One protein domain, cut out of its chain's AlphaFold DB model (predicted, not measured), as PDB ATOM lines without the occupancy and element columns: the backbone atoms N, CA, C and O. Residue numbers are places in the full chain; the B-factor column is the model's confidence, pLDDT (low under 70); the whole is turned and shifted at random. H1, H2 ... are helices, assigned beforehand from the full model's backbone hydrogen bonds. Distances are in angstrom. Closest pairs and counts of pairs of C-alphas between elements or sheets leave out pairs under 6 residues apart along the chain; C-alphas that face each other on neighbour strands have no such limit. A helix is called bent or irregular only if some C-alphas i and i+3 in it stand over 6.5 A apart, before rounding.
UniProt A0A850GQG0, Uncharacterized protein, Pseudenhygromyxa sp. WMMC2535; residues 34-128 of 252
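Overview. This is residues 34 to 128 of the 252 residues of an uncharacterized protein of Pseudenhygromyxa sp. WMMC2535 (UniProt A0A850GQG0). Two helix pairs make two lobes: H1 and H6 cross as a steep X, and H3 and H4 fold back on each other as a hairpin, with H4 near H1. Short H2 and residues 104 to 112 bridge the lobes, and little H5 packs on H3. The 95 printed residues hold six named helices, H1 to H6 in chain order, and no named strand; the class is all helix. The whole is compact, with a radius of gyration of the C-alphas of 13.5 A and spans of 36 by 33 by 27 A.

Arrangement. Start at H1, residues 34 to 55; its residues 51 to 52 only just touch H2, residues 57 to 62, and only at the corner, with Glu 52 and Val 60 closest, their C-alphas 6.2 A apart. H3, residues 66 to 86, and H4, residues 88 to 97, touch as a helical hairpin, opposite ways at a shallow tilt of 34.8 degrees, only just short of steep; the closest C-alphas, of Ala 80 and Ala 91, are 4.9 A apart. Residues 70 to 74 of H3 touch H5, residues 100 to 103, the closest C-alphas being those of Gln 74 and Val 100, 6.3 A. Residues 41 to 48 of H1 touch H6, residues 113 to 127, opposite ways at a steep tilt of 67 degrees, only just short of about perpendicular; Ala 45 and Ala 121 are closest, their C-alphas 4.7 A apart. H1 and H4 are near each other, while H3 and H6 are apart. Every O i to N i+4 pair is within hydrogen-bond range in H1, H2, H4 and H6, and 15 of 17 in H3; H5 is too short for one.

Along the chain. Find C-alpha 34 at (161.831, 133.310, 116.076); from there H1 runs 30.6 A. H2 covers 8.6 A. H3 begins at C-alpha 66, (136.004, 147.112, 117.346), and covers 29.4 A, with a kink of 41 degrees near residue 80; it is irregular, C-alphas 82 and 85 being 9.3 A apart. H4 covers 14.2 A, H5 5.3 A, and H6 21.0 A to C-alpha 127 at (155.177, 124.038, 125.402).

Size, cuts and confidence. The C-alphas farthest apart, of Ser 101 and Gly 128, are 37.3 A apart. The printed part has no cut and no long link. Its mean pLDDT is 72.2; look for low confidence at residues 106 to 128, among others, where H6 has a mean of 47.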
ATOM      1  N   ALA A  34     162.505 134.175 115.119       64.94
ATOM      2  CA  ALA A  34     161.831 133.310 116.076       64.94
ATOM      3  C   ALA A  34     161.976 133.803 117.529       64.94
ATOM      4  O   ALA A  34     160.966 134.166 118.107       64.94
ATOM      5  N   CYS A  35     163.177 133.915 118.102       68.25
ATOM      6  CA  CYS A  35     163.387 134.417 119.471       68.25
ATOM      7  C   CYS A  35     162.717 135.784 119.737       68.25
ATOM      8  O   CYS A  35     162.102 135.974 120.785       68.25
ATOM      9  N   ALA A  36     162.755 136.718 118.780       62.44
ATOM     10  CA  ALA A  36     162.049 137.996 118.911       62.44
ATOM     11  C   ALA A  36     160.521 137.815 119.004       62.44
ATOM     12  O   ALA A  36     159.884 138.415 119.867       62.44
ATOM     13  N   ARG A  37     159.940 136.941 118.170       63.06
ATOM     14  CA  ARG A  37     158.511 136.588 118.238       63.06
ATOM     15  C   ARG A  37     158.156 135.846 119.527       63.06
ATOM     16  O   ARG A  37     157.085 136.079 120.068       63.06
ATOM     17  N   GLN A  38     159.042 134.983 120.025       66.56
ATOM     18  CA  GLN A  38     158.842 134.250 121.280       66.56
ATOM     19  C   GLN A  38     158.822 135.206 122.478       66.56
ATOM     20  O   GLN A  38     157.938 135.118 123.326       66.56
ATOM     21  N   LEU A  39     159.737 136.179 122.514       72.06
ATOM     22  CA  LEU A  39     159.744 137.214 123.545       72.06
ATOM     23  C   LEU A  39     158.496 138.107 123.463       72.06
ATOM     24  O   LEU A  39     157.894 138.399 124.490       72.06
ATOM     25  N   GLN A  40     158.085 138.506 122.256       65.38
ATOM     26  CA  GLN A  40     156.849 139.270 122.046       65.38
ATOM     27  C   GLN A  40     155.609 138.499 122.508       65.38
ATOM     28  O   GLN A  40     154.742 139.079 123.153       65.38
ATOM     29  N   ALA A  41     155.540 137.197 122.218       62.31
ATOM     30  CA  ALA A  41     154.441 136.341 122.650       62.31
ATOM     31  C   ALA A  41     154.389 136.204 124.177       62.31
ATOM     32  O   ALA A  41     153.311 136.304 124.751       62.31
ATOM     33  N   ARG A  42     155.543 136.053 124.840       72.50
ATOM     34  CA  ARG A  42     155.617 136.006 126.306       72.50
ATOM     35  C   ARG A  42     155.147 137.310 126.948       72.50
ATOM     36  O   ARG A  42     154.314 137.277 127.837       72.50
ATOM     37  N   VAL A  43     155.631 138.451 126.455       70.12
ATOM     38  CA  VAL A  43     155.196 139.768 126.952       70.12
ATOM     39  C   VAL A  43     153.695 139.967 126.736       70.12
ATOM     40  O   VAL A  43     153.033 140.529 127.598       70.12
ATOM     41  N   ALA A  44     153.146 139.488 125.617       66.06
ATOM     42  CA  ALA A  44     151.709 139.539 125.372       66.06
ATOM     43  C   ALA A  44     150.912 138.625 126.321       66.06
ATOM     44  O   ALA A  44     149.833 139.020 126.746       66.06
ATOM     45  N   ALA A  45     151.433 137.441 126.661       68.12
ATOM     46  CA  ALA A  45     150.797 136.499 127.583       68.12
ATOM     47  C   ALA A  45     150.778 137.025 129.026       68.12
ATOM     48  O   ALA A  45     149.698 137.142 129.599       68.12
ATOM     49  N   ASP A  46     151.940 137.429 129.553       76.88
ATOM     50  CA  ASP A  46     152.068 138.014 130.898       76.88
ATOM     51  C   ASP A  46     151.146 139.244 131.035       76.88
ATOM     52  O   ASP A  46     150.517 139.471 132.065       76.88
ATOM     53  N   TRP A  47     151.015 140.024 129.956       73.62
ATOM     54  CA  TRP A  47     150.145 141.193 129.921       73.62
ATOM     55  C   TRP A  47     148.652 140.843 129.856       73.62
ATOM     56  O   TRP A  47     147.846 141.525 130.481       73.62
ATOM     57  N   VAL A  48     148.254 139.795 129.124       71.94
ATOM     58  CA  VAL A  48     146.851 139.339 129.119       71.94
ATOM     59  C   VAL A  48     146.434 138.839 130.491       71.94
ATOM     60  O   VAL A  48     145.339 139.185 130.926       71.94
ATOM     61  N   GLU A  49     147.298 138.097 131.180       75.75
ATOM     62  CA  GLU A  49     147.040 137.651 132.550       75.75
ATOM     63  C   GLU A  49     146.869 138.850 133.494       75.75
ATOM     64  O   GLU A  49     145.898 138.918 134.243       75.75
ATOM     65  N   GLU A  50     147.743 139.854 133.392       73.44
ATOM     66  CA  GLU A  50     147.655 141.080 134.191       73.44
ATOM     67  C   GLU A  50     146.372 141.879 133.895       73.44
ATOM     68  O   GLU A  50     145.699 142.378 134.798       73.44
ATOM     69  N   VAL A  51     145.981 141.969 132.625       70.50
ATOM     70  CA  VAL A  51     144.748 142.648 132.204       70.50
ATOM     71  C   VAL A  51     143.513 141.899 132.666       70.50
ATOM     72  O   VAL A  51     142.540 142.528 133.076       70.50
ATOM     73  N   GLU A  52     143.534 140.575 132.606       75.06
ATOM     74  CA  GLU A  52     142.462 139.741 133.126       75.06
ATOM     75  C   GLU A  52     142.358 139.868 134.645       75.06
ATOM     76  O   GLU A  52     141.253 139.980 135.176       75.06
ATOM     77  N   GLN A  53     143.492 139.942 135.339       76.94
ATOM     78  CA  GLN A  53     143.542 140.124 136.785       76.94
ATOM     79  C   GLN A  53     143.014 141.497 137.215       76.94
ATOM     80  O   GLN A  53     142.314 141.595 138.224       76.94
ATOM     81  N   VAL A  54     143.320 142.557 136.460       65.94
ATOM     82  CA  VAL A  54     142.917 143.923 136.819       65.94
ATOM     83  C   VAL A  54     141.526 144.283 136.313       65.94
ATOM     84  O   VAL A  54     140.744 144.892 137.041       65.94
ATOM     85  N   MET A  55     141.211 143.945 135.064       64.25
ATOM     86  CA  MET A  55     139.948 144.333 134.433       64.25
ATOM     87  C   MET A  55     138.869 143.244 134.528       64.25
ATOM     88  O   MET A  55     137.698 143.526 134.278       64.25
ATOM     89  N   GLY A  56     139.233 142.013 134.900       76.44
ATOM     90  CA  GLY A  56     138.343 140.851 134.928       76.44
ATOM     91  C   GLY A  56     138.207 140.163 133.564       76.44
ATOM     92  O   GLY A  56     138.311 140.788 132.506       76.44
ATOM     93  N   ALA A  57     137.906 138.861 133.573       73.50
ATOM     94  CA  ALA A  57     137.714 138.053 132.360       73.50
ATOM     95  C   ALA A  57     136.631 138.617 131.412       73.50
ATOM     96  O   ALA A  57     136.735 138.502 130.188       73.50
ATOM     97  N   GLU A  58     135.612 139.290 131.957       70.75
ATOM     98  CA  GLU A  58     134.567 139.963 131.173       70.75
ATOM     99  C   GLU A  58     135.106 141.156 130.371       70.75
ATOM    100  O   GLU A  58     134.671 141.380 129.240       70.75
ATOM    101  N   ALA A  59     136.095 141.894 130.885       63.97
ATOM    102  CA  ALA A  59     136.704 143.008 130.160       63.97
ATOM    103  C   ALA A  59     137.577 142.529 128.992       63.97
ATOM    104  O   ALA A  59     137.589 143.155 127.928       63.97
ATOM    105  N   VAL A  60     138.241 141.378 129.143       70.38
ATOM    106  CA  VAL A  60     138.976 140.723 128.049       70.38
ATOM    107  C   VAL A  60     138.012 140.271 126.948       70.38
ATOM    108  O   VAL A  60     138.272 140.501 125.765       70.38
ATOM    109  N   GLN A  61     136.852 139.712 127.311       73.75
ATOM    110  CA  GLN A  61     135.780 139.442 126.343       73.75
ATOM    111  C   GLN A  61     135.229 140.736 125.728       73.75
ATOM    112  O   GLN A  61     134.916 140.774 124.536       73.75
ATOM    113  N   GLY A  62     135.204 141.822 126.503       68.56
ATOM    114  CA  GLY A  62     134.885 143.171 126.052       68.56
ATOM    115  C   GLY A  62     135.747 143.624 124.874       68.56
ATOM    116  O   GLY A  62     135.205 144.213 123.941       68.56
ATOM    117  N   LEU A  63     137.036 143.263 124.813       73.25
ATOM    118  CA  LEU A  63     137.948 143.558 123.683       73.25
ATOM    119  C   LEU A  63     137.571 142.851 122.360       73.25
ATOM    120  O   LEU A  63     138.218 143.048 121.322       73.25
ATOM    121  N   ALA A  64     136.515 142.033 122.342       74.06
ATOM    122  CA  ALA A  64     136.011 141.418 121.117       74.06
ATOM    123  C   ALA A  64     135.418 142.443 120.134       74.06
ATOM    124  O   ALA A  64     135.463 142.222 118.916       74.06
ATOM    125  N   SER A  65     134.910 143.581 120.619       82.75
ATOM    126  CA  SER A  65     134.339 144.614 119.750       82.75
ATOM    127  C   SER A  65     135.417 145.502 119.110       82.75
ATOM    128  O   SER A  65     136.520 145.666 119.629       82.75
ATOM    129  N   LYS A  66     135.108 146.117 117.961       83.12
ATOM    130  CA  LYS A  66     136.004 147.112 117.346       83.12
ATOM    131  C   LYS A  66     136.194 148.341 118.245       83.12
ATOM    132  O   LYS A  66     137.299 148.863 118.308       83.12
ATOM    133  N   GLN A  67     135.134 148.781 118.921       85.69
ATOM    134  CA  GLN A  67     135.138 149.994 119.738       85.69
ATOM    135  C   GLN A  67     136.063 149.851 120.951       85.69
ATOM    136  O   GLN A  67     136.954 150.666 121.151       85.69
ATOM    137  N   THR A  68     135.923 148.756 121.687       82.00
ATOM    138  CA  THR A  68     136.759 148.451 122.855       82.00
ATOM    139  C   THR A  68     138.224 148.229 122.490       82.00
ATOM    140  O   THR A  68     139.098 148.633 123.247       82.00
ATOM    141  N   ARG A  69     138.535 147.675 121.306       85.12
ATOM    142  CA  ARG A  69     139.925 147.636 120.808       85.12
ATOM    143  C   ARG A  69     140.502 149.029 120.578       85.12
ATOM    144  O   ARG A  69     141.659 149.264 120.905       85.12
ATOM    145  N   VAL A  70     139.711 149.938 120.009       87.44
ATOM    146  CA  VAL A  70     140.132 151.329 119.780       87.44
ATOM    147  C   VAL A  70     140.371 152.039 121.111       87.44
ATOM    148  O   VAL A  70     141.425 152.647 121.278       87.44
ATOM    149  N   GLU A  71     139.447 151.918 122.063       86.19
ATOM    150  CA  GLU A  71     139.580 152.493 123.411       86.19
ATOM    151  C   GLU A  71     140.798 151.936 124.148       86.19
ATOM    152  O   GLU A  71     141.561 152.680 124.758       86.19
ATOM    153  N   PHE A  72     141.035 150.633 124.020       88.12
ATOM    154  CA  PHE A  72     142.195 149.985 124.603       88.12
ATOM    155  C   PHE A  72     143.515 150.513 124.020       88.12
ATOM    156  O   PHE A  72     144.420 150.894 124.763       88.12
ATOM    157  N   VAL A  73     143.626 150.612 122.692       89.31
ATOM    158  CA  VAL A  73     144.841 151.157 122.065       89.31
ATOM    159  C   VAL A  73     145.023 152.638 122.407       89.31
ATOM    160  O   VAL A  73     146.155 153.076 122.623       89.31
ATOM    161  N   GLN A  74     143.937 153.410 122.506       90.06
ATOM    162  CA  GLN A  74     143.985 154.798 122.980       90.06
ATOM    163  C   GLN A  74     144.532 154.886 124.403       90.06
ATOM    164  O   GLN A  74     145.399 155.719 124.659       90.06
ATOM    165  N   TYR A  75     144.072 154.015 125.304       89.69
ATOM    166  CA  TYR A  75     144.555 153.960 126.680       89.69
ATOM    167  C   TYR A  75     146.055 153.662 126.740       89.69
ATOM    168  O   TYR A  75     146.807 154.424 127.346       89.69
ATOM    169  N   VAL A  76     146.519 152.615 126.050       91.00
ATOM    170  CA  VAL A  76     147.946 152.252 126.045       91.00
ATOM    171  C   VAL A  76     148.815 153.378 125.488       91.00
ATOM    172  O   VAL A  76     149.841 153.702 126.087       91.00
ATOM    173  N   ASN A  77     148.404 154.008 124.380       91.38
ATOM    174  CA  ASN A  77     149.139 155.143 123.814       91.38
ATOM    175  C   ASN A  77     149.146 156.344 124.772       91.38
ATOM    176  O   ASN A  77     150.192 156.949 124.973       91.38
ATOM    177  N   ALA A  78     148.022 156.649 125.430       93.19
ATOM    178  CA  ALA A  78     147.949 157.747 126.390       93.19
ATOM    179  C   ALA A  78     148.875 157.531 127.599       93.19
ATOM    180  O   ALA A  78     149.541 158.473 128.028       93.19
ATOM    181  N   ILE A  79     148.952 156.307 128.129       90.38
ATOM    182  CA  ILE A  79     149.880 155.964 129.218       90.38
ATOM    183  C   ILE A  79     151.334 156.048 128.740       90.38
ATOM    184  O   ILE A  79     152.175 156.623 129.432       90.38
ATOM    185  N   ALA A  80     151.637 155.520 127.550       92.19
ATOM    186  CA  ALA A  80     152.976 155.599 126.972       92.19
ATOM    187  C   ALA A  80     153.435 157.057 126.778       92.19
ATOM    188  O   ALA A  80     154.562 157.396 127.143       92.19
ATOM    189  N   ASP A  81     152.550 157.927 126.286       93.69
ATOM    190  CA  ASP A  81     152.830 159.352 126.087       93.69
ATOM    191  C   ASP A  81     153.016 160.101 127.415       93.69
ATOM    192  O   ASP A  81     153.897 160.956 127.525       93.69
ATOM    193  N   GLN A  82     152.213 159.781 128.437       95.31
ATOM    194  CA  GLN A  82     152.307 160.416 129.757       95.31
ATOM    195  C   GLN A  82     153.581 160.018 130.508       95.31
ATOM    196  O   GLN A  82     154.235 160.875 131.104       95.31
ATOM    197  N   CYS A  83     153.951 158.738 130.471       92.88
ATOM    198  CA  CYS A  83     155.155 158.252 131.140       92.88
ATOM    199  C   CYS A  83     156.452 158.587 130.388       92.88
ATOM    200  O   CYS A  83     157.529 158.661 130.991       92.88
ATOM    201  N   GLY A  84     156.394 158.678 129.058       92.75
ATOM    202  CA  GLY A  84     157.580 158.733 128.211       92.75
ATOM    203  C   GLY A  84     158.529 157.555 128.476       92.75
ATOM    204  O   GLY A  84     158.140 156.391 128.438       92.75
ATOM    205  N   ALA A  85     159.796 157.857 128.773       89.38
ATOM    206  CA  ALA A  85     160.827 156.843 129.015       89.38
ATOM    207  C   ALA A  85     160.684 156.093 130.355       89.38
ATOM    208  O   ALA A  85     161.387 155.102 130.554       89.38
ATOM    209  N   ALA A  86     159.811 156.547 131.264       91.38
ATOM    210  CA  ALA A  86     159.617 155.906 132.565       91.38
ATOM    211  C   ALA A  86     158.866 154.566 132.464       91.38
ATOM    212  O   ALA A  86     159.140 153.672 133.253       91.38
ATOM    213  N   CYS A  87     158.007 154.387 131.449       92.00
ATOM    214  CA  CYS A  87     157.192 153.179 131.265       92.00
ATOM    215  C   CYS A  87     157.594 152.431 129.974       92.00
ATOM    216  O   CYS A  87     156.852 152.451 128.983       92.00
ATOM    217  N   PRO A  88     158.759 151.749 129.935       86.88
ATOM    218  CA  PRO A  88     159.259 151.092 128.724       86.88
ATOM    219  C   PRO A  88     158.332 149.979 128.219       86.88
ATOM    220  O   PRO A  88     158.255 149.754 127.012       86.88
ATOM    221  N   ARG A  89     157.588 149.312 129.112       85.44
ATOM    222  CA  ARG A  89     156.580 148.304 128.738       85.44
ATOM    223  C   ARG A  89     155.438 148.924 127.935       85.44
ATOM    224  O   ARG A  89     155.162 148.465 126.828       85.44
ATOM    225  N   SER A  90     154.840 150.002 128.443       86.25
ATOM    226  CA  SER A  90     153.761 150.728 127.763       86.25
ATOM    227  C   SER A  90     154.223 151.300 126.426       86.25
ATOM    228  O   SER A  90     153.495 151.208 125.442       86.25
ATOM    229  N   ALA A  91     155.458 151.809 126.351       87.56
ATOM    230  CA  ALA A  91     156.036 152.311 125.105       87.56
ATOM    231  C   ALA A  91     156.221 151.208 124.043       87.56
ATOM    232  O   ALA A  91     155.880 151.408 122.876       87.56
ATOM    233  N   VAL A  92     156.723 150.028 124.432       87.75
ATOM    234  CA  VAL A  92     156.849 148.876 123.519       87.75
ATOM    235  C   VAL A  92     155.474 148.391 123.062       87.75
ATOM    236  O   VAL A  92     155.294 148.101 121.880       87.75
ATOM    237  N   LEU A  93     154.496 148.333 123.966       87.31
ATOM    238  CA  LEU A  93     153.146 147.897 123.626       87.31
ATOM    239  C   LEU A  93     152.444 148.892 122.693       87.31
ATOM    240  O   LEU A  93     151.885 148.471 121.683       87.31
ATOM    241  N   ALA A  94     152.533 150.196 122.963       89.25
ATOM    242  CA  ALA A  94     152.024 151.245 122.077       89.25
ATOM    243  C   ALA A  94     152.646 151.146 120.673       89.25
ATOM    244  O   ALA A  94     151.935 151.217 119.673       89.25
ATOM    245  N   TYR A  95     153.957 150.887 120.593       89.44
ATOM    246  CA  TYR A  95     154.648 150.672 119.321       89.44
ATOM    247  C   TYR A  95     154.140 149.432 118.566       89.44
ATOM    248  O   TYR A  95     153.974 149.487 117.349       89.44
ATOM    249  N   ILE A  96     153.877 148.322 119.265       87.88
ATOM    250  CA  ILE A  96     153.337 147.091 118.658       87.88
ATOM    251  C   ILE A  96     151.900 147.299 118.170       87.88
ATOM    252  O   ILE A  96     151.551 146.832 117.087       87.88
ATOM    253  N   LEU A  97     151.071 147.976 118.967       88.00
ATOM    254  CA  LEU A  97     149.667 148.233 118.642       88.00
ATOM    255  C   LEU A  97     149.500 149.253 117.509       88.00
ATOM    256  O   LEU A  97     148.477 149.238 116.825       88.00
ATOM    257  N   GLY A  98     150.500 150.111 117.303       89.75
ATOM    258  CA  GLY A  98     150.474 151.155 116.292       89.75
ATOM    259  C   GLY A  98     149.539 152.317 116.654       89.75
ATOM    260  O   GLY A  98     148.913 152.346 117.722       89.75
ATOM    261  N   PRO A  99     149.450 153.325 115.774       90.31
ATOM    262  CA  PRO A  99     148.606 154.483 116.009       90.31
ATOM    263  C   PRO A  99     147.122 154.121 115.886       90.31
ATOM    264  O   PRO A  99     146.690 153.391 114.994       90.31
ATOM    265  N   VAL A 100     146.302 154.731 116.742       84.94
ATOM    266  CA  VAL A 100     144.841 154.538 116.791       84.94
ATOM    267  C   VAL A 100     144.166 154.783 115.431       84.94
ATOM    268  O   VAL A 100     143.159 154.152 115.110       84.94
ATOM    269  N   SER A 101     144.724 155.679 114.610       85.50
ATOM    270  CA  SER A 101     144.213 155.986 113.270       85.50
ATOM    271  C   SER A 101     144.233 154.786 112.324       85.50
ATOM    272  O   SER A 101     143.338 154.668 111.493       85.50
ATOM    273  N   GLU A 102     145.205 153.882 112.460       82.81
ATOM    274  CA  GLU A 102     145.314 152.698 111.599       82.81
ATOM    275  C   GLU A 102     144.279 151.630 111.984       82.81
ATOM    276  O   GLU A 102     143.726 150.953 111.121       82.81
ATOM    277  N   LEU A 103     143.900 151.547 113.265       73.12
ATOM    278  CA  LEU A 103     142.884 150.610 113.768       73.12
ATOM    279  C   LEU A 103     141.463 150.903 113.272       73.12
ATOM    280  O   LEU A 103     140.631 149.993 113.190       73.12
ATOM    281  N   ALA A 104     141.173 152.153 112.903       67.44
ATOM    282  CA  ALA A 104     139.887 152.524 112.322       67.44
ATOM    283  C   ALA A 104     139.641 151.833 110.968       67.44
ATOM    284  O   ALA A 104     138.483 151.592 110.612       67.44
ATOM    285  N   GLU A 105     140.698 151.449 110.253       74.12
ATOM    286  CA  GLU A 105     140.614 150.793 108.945       74.12
ATOM    287  C   GLU A 105     140.597 149.263 109.037       74.12
ATOM    288  O   GLU A 105     140.202 148.596 108.078       74.12
ATOM    289  N   TYR A 106     140.928 148.684 110.198       64.06
ATOM    290  CA  TYR A 106     140.898 147.234 110.346       64.06
ATOM    291  C   TYR A 106     139.463 146.699 110.193       64.06
ATOM    292  O   TYR A 106     138.514 147.228 110.808       64.06
ATOM    293  N   PRO A 107     139.281 145.638 109.380       59.22
ATOM    294  CA  PRO A 107     138.003 144.962 109.269       59.22
ATOM    295  C   PRO A 107     137.599 144.420 110.639       59.22
ATOM    296  O   PRO A 107     138.440 144.084 111.477       59.22
ATOM    297  N   GLN A 108     136.292 144.336 110.887       53.84
ATOM    298  CA  GLN A 108     135.810 143.637 112.070       53.84
ATOM    299  C   GLN A 108     136.212 142.168 111.947       53.84
ATOM    300  O   GLN A 108     135.624 141.415 111.176       53.84
ATOM    301  N   VAL A 109     137.260 141.775 112.667       49.84
ATOM    302  CA  VAL A 109     137.684 140.380 112.716       49.84
ATOM    303  C   VAL A 109     136.627 139.638 113.528       49.84
ATOM    304  O   VAL A 109     136.513 139.840 114.735       49.84
ATOM    305  N   SER A 110     135.821 138.819 112.851       41.25
ATOM    306  CA  SER A 110     134.705 138.075 113.450       41.25
ATOM    307  C   SER A 110     135.155 136.947 114.385       41.25
ATOM    308  O   SER A 110     134.318 136.318 115.027       41.25
ATOM    309  N   LYS A 111     136.467 136.715 114.516       40.53
ATOM    310  CA  LYS A 111     137.061 135.855 115.539       40.53
ATOM    311  C   LYS A 111     138.308 136.507 116.136       40.53
ATOM    312  O   LYS A 111     139.379 136.517 115.545       40.53
ATOM    313  N   HIS A 112     138.075 137.096 117.305       49.88
ATOM    314  CA  HIS A 112     138.955 137.201 118.462       49.88
ATOM    315  C   HIS A 112     140.466 137.379 118.220       49.88
ATOM    316  O   HIS A 112     141.249 136.446 118.381       49.88
ATOM    317  N   TYR A 113     140.900 138.628 118.035       47.91
ATOM    318  CA  TYR A 113     142.289 139.012 118.328       47.91
ATOM    319  C   TYR A 113     142.675 138.600 119.766       47.91
ATOM    320  O   TYR A 113     143.764 138.091 119.993       47.91
ATOM    321  N   GLY A 114     141.726 138.706 120.708       51.97
ATOM    322  CA  GLY A 114     141.878 138.207 122.077       51.97
ATOM    323  C   GLY A 114     142.120 136.697 122.163       51.97
ATOM    324  O   GLY A 114     142.972 136.296 122.936       51.97
ATOM    325  N   GLN A 115     141.469 135.879 121.325       50.66
ATOM    326  CA  GLN A 115     141.649 134.419 121.286       50.66
ATOM    327  C   GLN A 115     142.971 134.064 120.626       50.66
ATOM    328  O   GLN A 115     143.614 133.148 121.084       50.66
ATOM    329  N   SER A 116     143.429 134.778 119.594       46.97
ATOM    330  CA  SER A 116     144.763 134.520 119.030       46.97
ATOM    331  C   SER A 116     145.888 134.889 119.999       46.97
ATOM    332  O   SER A 116     146.909 134.204 120.029       46.97
ATOM    333  N   ILE A 117     145.705 135.937 120.811       51.34
ATOM    334  CA  ILE A 117     146.630 136.251 121.907       51.34
ATOM    335  C   ILE A 117     146.546 135.162 122.995       51.34
ATOM    336  O   ILE A 117     147.586 134.679 123.433       51.34
ATOM    337  N   TRP A 118     145.339 134.711 123.355       49.72
ATOM    338  CA  TRP A 118     145.095 133.634 124.330       49.72
ATOM    339  C   TRP A 118     145.618 132.260 123.884       49.72
ATOM    340  O   TRP A 118     146.265 131.562 124.650       49.72
ATOM    341  N   ASP A 119     145.379 131.864 122.637       52.31
ATOM    342  CA  ASP A 119     145.862 130.622 122.029       52.31
ATOM    343  C   ASP A 119     147.389 130.652 121.939       52.31
ATOM    344  O   ASP A 119     148.045 129.636 122.166       52.31
ATOM    345  N   GLY A 120     147.959 131.832 121.663       47.47
ATOM    346  CA  GLY A 120     149.386 132.088 121.792       47.47
ATOM    347  C   GLY A 120     149.865 131.819 123.217       47.47
ATOM    348  O   GLY A 120     150.711 130.950 123.407       47.47
ATOM    349  N   ALA A 121     149.301 132.507 124.211       48.41
ATOM    350  CA  ALA A 121     149.648 132.347 125.624       48.41
ATOM    351  C   ALA A 121     149.538 130.883 126.107       48.41
ATOM    352  O   ALA A 121     150.506 130.334 126.634       48.41
ATOM    353  N   ASN A 122     148.424 130.206 125.815       46.69
ATOM    354  CA  ASN A 122     148.175 128.804 126.171       46.69
ATOM    355  C   ASN A 122     149.132 127.823 125.492       46.69
ATOM    356  O   ASN A 122     149.572 126.851 126.106       46.69
ATOM    357  N   HIS A 123     149.447 128.039 124.213       44.69
ATOM    358  CA  HIS A 123     150.415 127.206 123.503       44.69
ATOM    359  C   HIS A 123     151.801 127.293 124.158       44.69
ATOM    360  O   HIS A 123     152.502 126.287 124.247       44.69
ATOM    361  N   TRP A 124     152.173 128.471 124.666       41.16
ATOM    362  CA  TRP A 124     153.425 128.699 125.388       41.16
ATOM    363  C   TRP A 124     153.447 128.072 126.783       41.16
ATOM    364  O   TRP A 124     154.447 127.447 127.142       41.16
ATOM    365  N   GLU A 125     152.350 128.176 127.532       44.72
ATOM    366  CA  GLU A 125     152.191 127.510 128.830       44.72
ATOM    367  C   GLU A 125     152.355 125.983 128.693       44.72
ATOM    368  O   GLU A 125     153.067 125.348 129.473       44.72
ATOM    369  N   GLN A 126     151.777 125.400 127.638       42.41
ATOM    370  CA  GLN A 126     151.848 123.960 127.359       42.41
ATOM    371  C   GLN A 126     153.191 123.507 126.767       42.41
ATOM    372  O   GLN A 126     153.596 122.363 126.982       42.41
ATOM    373  N   ALA A 127     153.893 124.371 126.027       42.53
ATOM    374  CA  ALA A 127     155.177 124.038 125.402       42.53
ATOM    375  C   ALA A 127     156.354 123.997 126.394       42.53
ATOM    376  O   ALA A 127     157.406 123.443 126.068       42.53
ATOM    377  N   GLY A 128     156.179 124.530 127.607       37.78
ATOM    378  CA  GLY A 128     157.204 124.549 128.646       37.78
ATOM    379  C   GLY A 128     158.388 125.469 128.318       37.78
ATOM    380  O   GLY A 128     158.752 125.710 127.170       37.78
TER     381      GLY A 128